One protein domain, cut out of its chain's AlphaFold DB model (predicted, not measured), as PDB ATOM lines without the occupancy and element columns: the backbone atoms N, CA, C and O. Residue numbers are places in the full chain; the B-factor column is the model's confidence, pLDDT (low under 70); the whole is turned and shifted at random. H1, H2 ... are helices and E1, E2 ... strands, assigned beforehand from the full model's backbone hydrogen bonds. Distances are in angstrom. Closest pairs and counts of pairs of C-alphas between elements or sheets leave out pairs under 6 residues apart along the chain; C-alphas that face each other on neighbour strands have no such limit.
ATOM      1  N   PHE A   6      11.837  -6.665  94.517       92.00
ATOM      2  CA  PHE A   6      12.677  -6.376  95.666       92.00
ATOM      3  C   PHE A   6      11.865  -5.598  96.701       92.00
ATOM      4  O   PHE A   6      11.146  -4.657  96.359       92.00
ATOM      5  N   THR A   7      12.001  -5.988  97.963       93.94
ATOM      6  CA  THR A   7      11.273  -5.394  99.079       93.94
ATOM      7  C   THR A   7      12.266  -5.057 100.179       93.94
ATOM      8  O   THR A   7      12.979  -5.945 100.640       93.94
ATOM      9  N   TRP A   8      12.282  -3.800 100.616       94.69
ATOM     10  CA  TRP A   8      13.139  -3.315 101.697       94.69
ATOM     11  C   TRP A   8      12.303  -2.656 102.785       94.69
ATOM     12  O   TRP A   8      11.415  -1.858 102.482       94.69
ATOM     13  N   THR A   9      12.580  -2.971 104.048       96.44
ATOM     14  CA  THR A   9      11.932  -2.323 105.195       96.44
ATOM     15  C   THR A   9      12.861  -1.262 105.749       96.44
ATOM     16  O   THR A   9      14.005  -1.563 106.067       96.44
ATOM     17  N   ILE A  10      12.351  -0.041 105.887       95.31
ATOM     18  CA  ILE A  10      13.100   1.073 106.464       95.31
ATOM     19  C   ILE A  10      13.366   0.773 107.940       95.31
ATOM     20  O   ILE A  10      12.425   0.554 108.709       95.31
ATOM     21  N   ASN A  11      14.633   0.773 108.329       92.69
ATOM     22  CA  ASN A  11      15.099   0.435 109.664       92.69
ATOM     23  C   ASN A  11      15.069   1.655 110.586       92.69
ATOM     24  O   ASN A  11      14.632   1.538 111.732       92.69
ATOM     25  N   ASN A  12      15.467   2.830 110.088       87.38
ATOM     26  CA  ASN A  12      15.643   4.029 110.905       87.38
ATOM     27  C   ASN A  12      14.926   5.268 110.333       87.38
ATOM     28  O   ASN A  12      14.432   5.304 109.210       87.38
ATOM     29  N   GLY A  13      14.826   6.321 111.150       86.50
ATOM     30  CA  GLY A  13      14.269   7.608 110.730       86.50
ATOM     31  C   GLY A  13      12.731   7.711 110.751       86.50
ATOM     32  O   GLY A  13      12.031   6.857 111.298       86.50
ATOM     33  N   PRO A  14      12.165   8.796 110.186       88.25
ATOM     34  CA  PRO A  14      10.750   9.163 110.350       88.25
ATOM     35  C   PRO A  14       9.766   8.214 109.650       88.25
ATOM     36  O   PRO A  14       8.553   8.315 109.857       88.25
ATOM     37  N   LYS A  15      10.262   7.323 108.787       92.75
ATOM     38  CA  LYS A  15       9.469   6.341 108.041       92.75
ATOM     39  C   LYS A  15       9.826   4.894 108.411       92.75
ATOM     40  O   LYS A  15       9.411   3.994 107.684       92.75
ATOM     41  N   ALA A  16      10.528   4.665 109.526       93.62
ATOM     42  CA  ALA A  16      10.864   3.325 110.006       93.62
ATOM     43  C   ALA A  16       9.636   2.394 110.042       93.62
ATOM     44  O   ALA A  16       8.527   2.800 110.403       93.62
ATOM     45  N   GLY A  17       9.828   1.145 109.618       93.12
ATOM     46  CA  GLY A  17       8.781   0.134 109.471       93.12
ATOM     47  C   GLY A  17       7.948   0.242 108.189       93.12
ATOM     48  O   GLY A  17       7.135  -0.645 107.925       93.12
ATOM     49  N   LYS A  18       8.126   1.287 107.369       96.75
ATOM     50  CA  LYS A  18       7.553   1.325 106.016       96.75
ATOM     51  C   LYS A  18       8.396   0.508 105.048       96.75
ATOM     52  O   LYS A  18       9.570   0.246 105.285       96.75
ATOM     53  N   THR A  19       7.777   0.129 103.938       96.50
ATOM     54  CA  THR A  19       8.376  -0.769 102.955       96.50
ATOM     55  C   THR A  19       8.516  -0.083 101.604       96.50
ATOM     56  O   THR A  19       7.528   0.428 101.071       96.50
ATOM     57  N   ILE A  20       9.728  -0.120 101.055       95.62
ATOM     58  CA  ILE A  20      10.056   0.250  99.680       95.62
ATOM     59  C   ILE A  20       9.927  -1.005  98.816       95.62
ATOM     60  O   ILE A  20      10.353  -2.092  99.210       95.62
ATOM     61  N   THR A  21       9.294  -0.884  97.653       94.25
ATOM     62  CA  THR A  21       9.063  -2.003  96.733       94.25
ATOM     63  C   THR A  21       9.495  -1.620  95.328       94.25
ATOM     64  O   THR A  21       8.859  -0.781  94.702       94.25
ATOM     65  N   LEU A  22      10.543  -2.266  94.819       92.81
ATOM     66  CA  LEU A  22      11.097  -2.014  93.490       92.81
ATOM     67  C   LEU A  22      11.120  -3.295  92.652       92.81
ATOM     68  O   LEU A  22      11.027  -4.401  93.186       92.81
ATOM     69  N   PRO A  23      11.260  -3.209  91.323       90.75
ATOM     70  CA  PRO A  23      11.563  -4.376  90.509       90.75
ATOM     71  C   PRO A  23      12.870  -5.044  90.962       90.75
ATOM     72  O   PRO A  23      13.874  -4.365  91.174       90.75
ATOM     73  N   ALA A  24      12.881  -6.374  91.069       84.00
ATOM     74  CA  ALA A  24      14.138  -7.107  91.203       84.00
ATOM     75  C   ALA A  24      14.887  -7.110  89.858       84.00
ATOM     76  O   ALA A  24      14.251  -7.065  88.795       84.00
ATOM     77  N   ASP A  25      16.219  -7.182  89.915       82.69
ATOM     78  CA  ASP A  25      17.131  -7.156  88.763       82.69
ATOM     79  C   ASP A  25      17.089  -5.834  87.959       82.69
ATOM     80  O   ASP A  25      16.791  -5.860  86.758       82.69
ATOM     81  N   PRO A  26      17.395  -4.667  88.567       81.56
ATOM     82  CA  PRO A  26      17.222  -3.352  87.932       81.56
ATOM     83  C   PRO A  26      17.909  -3.228  86.561       81.56
ATOM     84  O   PRO A  26      17.326  -2.693  85.616       81.56
ATOM     85  N   ALA A  27      19.094  -3.823  86.395       75.19
ATOM     86  CA  ALA A  27      19.833  -3.819  85.130       75.19
ATOM     87  C   ALA A  27      19.084  -4.507  83.968       75.19
ATOM     88  O   ALA A  27      19.188  -4.062  82.824       75.19
ATOM     89  N   ASN A  28      18.303  -5.556  84.261       78.31
ATOM     90  CA  ASN A  28      17.518  -6.312  83.276       78.31
ATOM     91  C   ASN A  28      16.135  -5.702  83.012       78.31
ATOM     92  O   ASN A  28      15.435  -6.131  82.092       78.31
ATOM     93  N   LYS A  29      15.715  -4.718  83.815       81.62
ATOM     94  CA  LYS A  29      14.458  -3.985  83.608       81.62
ATOM     95  C   LYS A  29      14.609  -2.845  82.612       81.62
ATOM     96  O   LYS A  29      13.622  -2.452  81.996       81.62
ATOM     97  N   MET A  30      15.837  -2.379  82.400       83.94
ATOM     98  CA  MET A  30      16.130  -1.311  81.456       83.94
ATOM     99  C   MET A  30      16.628  -1.858  80.122       83.94
ATOM    100  O   MET A  30      17.512  -2.710  80.050       83.94
ATOM    101  N   GLY A  31      16.070  -1.342  79.029       84.44
ATOM    102  CA  GLY A  31      16.518  -1.699  77.686       84.44
ATOM    103  C   GLY A  31      17.910  -1.142  77.367       84.44
ATOM    104  O   GLY A  31      18.319  -0.102  77.878       84.44
ATOM    105  N   VAL A  32      18.609  -1.766  76.413       88.50
ATOM    106  CA  VAL A  32      19.945  -1.331  75.945       88.50
ATOM    107  C   VAL A  32      19.971   0.142  75.509       88.50
ATOM    108  O   VAL A  32      20.979   0.829  75.664       88.50
ATOM    109  N   GLY A  33      18.858   0.665  74.984       90.81
ATOM    110  CA  GLY A  33      18.737   2.073  74.602       90.81
ATOM    111  C   GLY A  33      18.879   3.048  75.774       90.81
ATOM    112  O   GLY A  33      19.453   4.119  75.581       90.81
ATOM    113  N   PHE A  34      18.405   2.671  76.964       89.38
ATOM    114  CA  PHE A  34      18.566   3.443  78.194       89.38
ATOM    115  C   PHE A  34      20.035   3.441  78.624       89.38
ATOM    116  O   PHE A  34      20.659   4.500  78.654       89.38
ATOM    117  N   HIS A  35      20.630   2.253  78.776       87.25
ATOM    118  CA  HIS A  35      22.053   2.092  79.106       87.25
ATOM    119  C   HIS A  35      22.956   2.885  78.158       87.25
ATOM    120  O   HIS A  35      23.826   3.640  78.582       87.25
ATOM    121  N   ARG A  36      22.698   2.821  76.844       93.06
ATOM    122  CA  ARG A  36      23.451   3.598  75.852       93.06
ATOM    123  C   ARG A  36      23.326   5.104  76.076       93.06
ATOM    124  O   ARG A  36      24.312   5.803  75.858       93.06
ATOM    125  N   ARG A  37      22.149   5.632  76.424       92.94
ATOM    126  CA  ARG A  37      21.952   7.080  76.628       92.94
ATOM    127  C   ARG A  37      22.727   7.584  77.842       92.94
ATOM    128  O   ARG A  37      23.384   8.609  77.712       92.94
ATOM    129  N   HIS A  38      22.737   6.810  78.923       90.62
ATOM    130  CA  HIS A  38      23.363   7.187  80.193       90.62
ATOM    131  C   HIS A  38      24.814   6.697  80.349       90.62
ATOM    132  O   HIS A  38      25.462   7.016  81.333       90.62
ATOM    133  N   ARG A  39      25.388   6.012  79.346       91.38
ATOM    134  CA  ARG A  39      26.758   5.442  79.368       91.38
ATOM    135  C   ARG A  39      27.911   6.412  79.669       91.38
ATOM    136  O   ARG A  39      29.053   5.974  79.750       91.38
ATOM    137  N   LYS A  40      27.649   7.721  79.650       93.94
ATOM    138  CA  LYS A  40      28.642   8.778  79.892       93.94
ATOM    139  C   LYS A  40      28.513   9.409  81.277       93.94
ATOM    140  O   LYS A  40      29.416  10.143  81.660       93.94
ATOM    141  N   GLU A  41      27.411   9.147  81.970       92.00
ATOM    142  CA  GLU A  41      27.194   9.620  83.332       92.00
ATOM    143  C   GLU A  41      28.123   8.868  84.292       92.00
ATOM    144  O   GLU A  41      28.590   7.764  83.977       92.00
ATOM    145  N   SER A  42      28.404   9.457  85.456       91.94
ATOM    146  CA  SER A  42      29.166   8.773  86.504       91.94
ATOM    147  C   SER A  42      28.399   7.531  86.997       91.94
ATOM    148  O   SER A  42      27.181   7.456  86.822       91.94
ATOM    149  N   PRO A  43      29.066   6.544  87.621       85.00
ATOM    150  CA  PRO A  43      28.370   5.388  88.189       85.00
ATOM    151  C   PRO A  43      27.255   5.773  89.174       85.00
ATOM    152  O   PRO A  43      26.189   5.164  89.156       85.00
ATOM    153  N   GLU A  44      27.480   6.817  89.976       86.00
ATOM    154  CA  GLU A  44      26.502   7.358  90.926       86.00
ATOM    155  C   GLU A  44      25.285   7.965  90.214       86.00
ATOM    156  O   GLU A  44      24.148   7.652  90.554       86.00
ATOM    157  N   GLU A  45      25.504   8.757  89.165       90.56
ATOM    158  CA  GLU A  45      24.411   9.333  88.376       90.56
ATOM    159  C   GLU A  45      23.615   8.245  87.646       90.56
ATOM    160  O   GLU A  45      22.389   8.238  87.682       90.56
ATOM    161  N   GLN A  46      24.287   7.263  87.033       88.38
ATOM    162  CA  GLN A  46      23.607   6.127  86.390       88.38
ATOM    163  C   GLN A  46      22.729   5.356  87.378       88.38
ATOM    164  O   GLN A  46      21.641   4.902  87.017       88.38
ATOM    165  N   MET A  47      23.200   5.218  88.615       86.31
ATOM    166  CA  MET A  47      22.461   4.589  89.695       86.31
ATOM    167  C   MET A  47      21.209   5.397  90.066       86.31
ATOM    168  O   MET A  47      20.134   4.806  90.172       86.31
ATOM    169  N   TRP A  48      21.307   6.721  90.188       90.38
ATOM    170  CA  TRP A  48      20.142   7.576  90.432       90.38
ATOM    171  C   TRP A  48      19.123   7.514  89.299       90.38
ATOM    172  O   TRP A  48      17.944   7.293  89.564       90.38
ATOM    173  N   VAL A  49      19.565   7.564  88.037       91.69
ATOM    174  CA  VAL A  49      18.637   7.426  86.903       91.69
ATOM    175  C   VAL A  49      17.918   6.067  86.939       91.69
ATOM    176  O   VAL A  49      16.757   5.969  86.548       91.69
ATOM    177  N   LEU A  50      18.572   4.997  87.412       90.44
ATOM    178  CA  LEU A  50      17.920   3.694  87.591       90.44
ATOM    179  C   LEU A  50      16.864   3.711  88.700       90.44
ATOM    180  O   LEU A  50      15.787   3.151  88.495       90.44
ATOM    181  N   VAL A  51      17.160   4.330  89.847       92.38
ATOM    182  CA  VAL A  51      16.197   4.493  90.949       92.38
ATOM    183  C   VAL A  51      14.974   5.261  90.454       92.38
ATOM    184  O   VAL A  51      13.862   4.751  90.539       92.38
ATOM    185  N   GLU A  52      15.180   6.430  89.852       93.31
ATOM    186  CA  GLU A  52      14.107   7.299  89.356       93.31
ATOM    187  C   GLU A  52      13.279   6.659  88.237       93.31
ATOM    188  O   GLU A  52      12.081   6.909  88.120       93.31
ATOM    189  N   ALA A  53      13.889   5.813  87.403       92.12
ATOM    190  CA  ALA A  53      13.175   5.139  86.326       92.12
ATOM    191  C   ALA A  53      12.323   3.949  86.798       92.12
ATOM    192  O   ALA A  53      11.410   3.535  86.077       92.12
ATOM    193  N   LEU A  54      12.651   3.350  87.947       92.81
ATOM    194  CA  LEU A  54      12.045   2.100  88.421       92.81
ATOM    195  C   LEU A  54      11.201   2.261  89.689       92.81
ATOM    196  O   LEU A  54      10.367   1.392  89.960       92.81
ATOM    197  N   ALA A  55      11.406   3.329  90.453       94.81
ATOM    198  CA  ALA A  55      10.590   3.691  91.601       94.81
ATOM    199  C   ALA A  55       9.375   4.522  91.166       94.81
ATOM    200  O   ALA A  55       9.461   5.353  90.267       94.81
ATOM    201  N   ASP A  56       8.233   4.296  91.813       94.56
ATOM    202  CA  ASP A  56       7.110   5.235  91.745       94.56
ATOM    203  C   ASP A  56       7.302   6.382  92.753       94.56
ATOM    204  O   ASP A  56       8.142   6.293  93.654       94.56
ATOM    205  N   ASP A  57       6.493   7.439  92.632       95.94
ATOM    206  CA  ASP A  57       6.570   8.627  93.497       95.94
ATOM    207  C   ASP A  57       6.558   8.260  94.987       95.94
ATOM    208  O   ASP A  57       7.330   8.791  95.778       95.94
ATOM    209  N   LYS A  58       5.731   7.280  95.367       95.56
ATOM    210  CA  LYS A  58       5.622   6.825  96.756       95.56
ATOM    211  C   LYS A  58       6.924   6.197  97.251       95.56
ATOM    212  O   LYS A  58       7.297   6.400  98.404       95.56
ATOM    213  N   ASN A  59       7.572   5.368  96.437       96.19
ATOM    214  CA  ASN A  59       8.841   4.750  96.803       96.19
ATOM    215  C   ASN A  59       9.980   5.773  96.795       96.19
ATOM    216  O   ASN A  59      10.816   5.705  97.689       96.19
ATOM    217  N   LEU A  60       9.982   6.744  95.875       96.38
ATOM    218  CA  LEU A  60      10.940   7.856  95.884       96.38
ATOM    219  C   LEU A  60      10.828   8.678  97.172       96.38
ATOM    220  O   LEU A  60      11.819   8.833  97.875       96.38
ATOM    221  N   GLU A  61       9.611   9.056  97.576       96.19
ATOM    222  CA  GLU A  61       9.378   9.762  98.846       96.19
ATOM    223  C   GLU A  61       9.883   8.983 100.073       96.19
ATOM    224  O   GLU A  61      10.189   9.572 101.110       96.19
ATOM    225  N   LEU A  62       9.909   7.649 100.002       96.69
ATOM    226  CA  LEU A  62      10.455   6.804 101.062       96.69
ATOM    227  C   LEU A  62      11.984   6.746 101.006       96.69
ATOM    228  O   LEU A  62      12.616   6.866 102.057       96.69
ATOM    229  N   ILE A  63      12.561   6.604  99.811       95.00
ATOM    230  CA  ILE A  63      14.010   6.608  99.575       95.00
ATOM    231  C   ILE A  63      14.625   7.935 100.039       95.00
ATOM    232  O   ILE A  63      15.623   7.918 100.751       95.00
ATOM    233  N   ASP A  64      13.973   9.066  99.765       94.81
ATOM    234  CA  ASP A  64      14.418  10.405 100.181       94.81
ATOM    235  C   ASP A  64      14.485  10.588 101.708       94.81
ATOM    236  O   ASP A  64      15.102  11.528 102.209       94.81
ATOM    237  N   THR A  65      13.821   9.713 102.471       95.12
ATOM    238  CA  THR A  65      13.847   9.748 103.942       95.12
ATOM    239  C   THR A  65      14.915   8.853 104.560       95.12
ATOM    240  O   THR A  65      15.078   8.878 105.785       95.12
ATOM    241  N   LEU A  66      15.609   8.058 103.740       94.88
ATOM    242  CA  LEU A  66      16.679   7.185 104.199       94.88
ATOM    243  C   LEU A  66      17.868   8.016 104.671       94.88
ATOM    244  O   LEU A  66      18.219   9.050 104.101       94.88
ATOM    245  N   TRP A  67      18.497   7.544 105.740       94.06
ATOM    246  CA  TRP A  67      19.765   8.101 106.185       94.06
ATOM    247  C   TRP A  67      20.885   7.653 105.236       94.06
ATOM    248  O   TRP A  67      20.739   6.611 104.599       94.06
ATOM    249  N   PRO A  68      21.993   8.405 105.106       91.00
ATOM    250  CA  PRO A  68      23.035   8.085 104.127       91.00
ATOM    251  C   PRO A  68      23.630   6.675 104.259       91.00
ATOM    252  O   PRO A  68      23.932   6.045 103.249       91.00
ATOM    253  N   ASP A  69      23.790   6.179 105.486       92.31
ATOM    254  CA  ASP A  69      24.246   4.822 105.794       92.31
ATOM    255  C   ASP A  69      23.219   3.770 105.360       92.31
ATOM    256  O   ASP A  69      23.553   2.861 104.604       92.31
ATOM    257  N   GLU A  70      21.952   3.959 105.733       93.81
ATOM    258  CA  GLU A  70      20.874   3.043 105.351       93.81
ATOM    259  C   GLU A  70      20.610   3.053 103.835       93.81
ATOM    260  O   GLU A  70      20.289   2.024 103.242       93.81
ATOM    261  N   PHE A  71      20.767   4.207 103.180       92.44
ATOM    262  CA  PHE A  71      20.654   4.323 101.729       92.44
ATOM    263  C   PHE A  71      21.727   3.494 101.018       92.44
ATOM    264  O   PHE A  71      21.415   2.807 100.046       92.44
ATOM    265  N   ALA A  72      22.969   3.503 101.512       90.81
ATOM    266  CA  ALA A  72      24.033   2.676 100.950       90.81
ATOM    267  C   ALA A  72      23.707   1.175 101.068       90.81
ATOM    268  O   ALA A  72      23.819   0.453 100.076       90.81
ATOM    269  N   GLU A  73      23.222   0.724 102.231       92.94
ATOM    270  CA  GLU A  73      22.787  -0.667 102.452       92.94
ATOM    271  C   GLU A  73      21.623  -1.061 101.530       92.94
ATOM    272  O   GLU A  73      21.632  -2.126 100.908       92.94
ATOM    273  N   PHE A  74      20.629  -0.180 101.399       93.25
ATOM    274  CA  PHE A  74      19.497  -0.364 100.497       93.25
ATOM    275  C   PHE A  74      19.955  -0.535  99.040       93.25
ATOM    276  O   PHE A  74      19.489  -1.448  98.351       93.25
ATOM    277  N   MET A  75      20.874   0.313  98.569       91.00
ATOM    278  CA  MET A  75      21.370   0.271  97.192       91.00
ATOM    279  C   MET A  75      22.200  -0.982  96.911       91.00
ATOM    280  O   MET A  75      22.014  -1.613  95.866       91.00
ATOM    281  N   GLU A  76      23.056  -1.384  97.851       90.12
ATOM    282  CA  GLU A  76      23.822  -2.629  97.760       90.12
ATOM    283  C   GLU A  76      22.887  -3.845  97.677       90.12
ATOM    284  O   GLU A  76      23.014  -4.682  96.774       90.12
ATOM    285  N   ALA A  77      21.884  -3.907  98.556       90.50
ATOM    286  CA  ALA A  77      20.909  -4.990  98.580       90.50
ATOM    287  C   ALA A  77      20.060  -5.037  97.299       90.50
ATOM    288  O   ALA A  77      19.817  -6.117  96.752       90.50
ATOM    289  N   TRP A  78      19.626  -3.881  96.787       90.19
ATOM    290  CA  TRP A  78      18.772  -3.811  95.599       90.19
ATOM    291  C   TRP A  78      19.505  -4.195  94.309       90.19
ATOM    292  O   TRP A  78      18.932  -4.857  93.437       90.19
ATOM    293  N   GLN A  79      20.785  -3.836  94.189       84.94
ATOM    294  CA  GLN A  79      21.622  -4.232  93.053       84.94
ATOM    295  C   GLN A  79      22.123  -5.683  93.148       84.94
ATOM    296  O   GLN A  79      22.702  -6.193  92.188       84.94
ATOM    297  N   GLY A  80      21.852  -6.374  94.261       71.00
ATOM    298  CA  GLY A  80      22.186  -7.784  94.457       71.00
ATOM    299  C   GLY A  80      23.612  -8.025  94.954       71.00
ATOM    300  O   GLY A  80      24.204  -9.040  94.593       71.00
TER     301      GLY A  80
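Overview. This is residues 6 to 80 of the 92 residues of an uncharacterized protein of Corynebacterium sp. HMSC22B11 (UniProt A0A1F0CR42). A small hairpin of two strands, E1 and E2, makes a wall along one side of the body; H4 packs on E2, and residues 74 to 79 at the end of H5 come near E1. H3 lies beyond the end of E2, and the short H1 and H2 carry the chain past it, so that H2 makes one end of the long axis and the bend of the hairpin round Pro 14 the other. The printed part has 75 residues with two named strands and five named helices, in the order E1 E2 H1 H2 H3 H4 H5; the sheet order is E1 - E2, antiparallel, and the class is mostly helix. The whole is compact, with a radius of gyration of the C-alphas of 12.6 A, yet elongated in outline, spanning 37 by 22 by 20 A.

Arrangement. Start at E1, residues 6 to 9, and its hairpin partner E2, residues 19 to 23: they are antiparallel at 166 degrees, with N 6 and O 22 2.7 A apart and N 20 and O 8 2.8 A apart, both within hydrogen-bond range. Next comes H1, residues 26 to 29, then H2, residues 32 to 38, apart from it. Look on to H3, residues 43 to 54: it is close to but not clearly touching H2, at a steep tilt of 54 degrees, opposite ways, the closest C-alphas being those of His 38 and Gln 46, 6.3 A apart. The closest C-alphas of E2 and H3 are those of Leu 22 and Leu 54, at 6.6 A. For H4, residues 57 to 63, and E2 they are those of Ile 20 and Asn 59, at 5.5 A. For H5, residues 68 to 79, and E1 they are those of Phe 6 and Trp 78, at 6.6 A. H3 and H5 are apart. Every O i to N i+4 pair is within hydrogen-bond range in H2, H3, H4 and H5; H1 is too short for such a pair.

Along the chain. Find C-alpha 6 at (12.677, -6.376, 95.666), where E1 begins; it runs 10.4 A to residue 9. E2, residues 19 to 23, runs 13.3 A. H1, residues 26 to 29, and H2, residues 32 to 38, measure 5.2 A and 10.1 A. H3 begins at C-alpha 43, (28.370, 5.388, 88.189), and runs 16.7 A to residue 54. H4, residues 57 to 63, is 9.8 A long. H5 runs 16.6 A from residue 68 to C-alpha 79 at (21.622, -4.232, 93.053).

Size, cuts and confidence. The two C-alphas farthest apart are those of Pro 14 and Gly 33, at 37.3 A. The printed part has no cut and no long link; the link from E1 to E2, nine residues, is short. No printed residue is under 70 in pLDDT, and the mean of the printed part is 90.8.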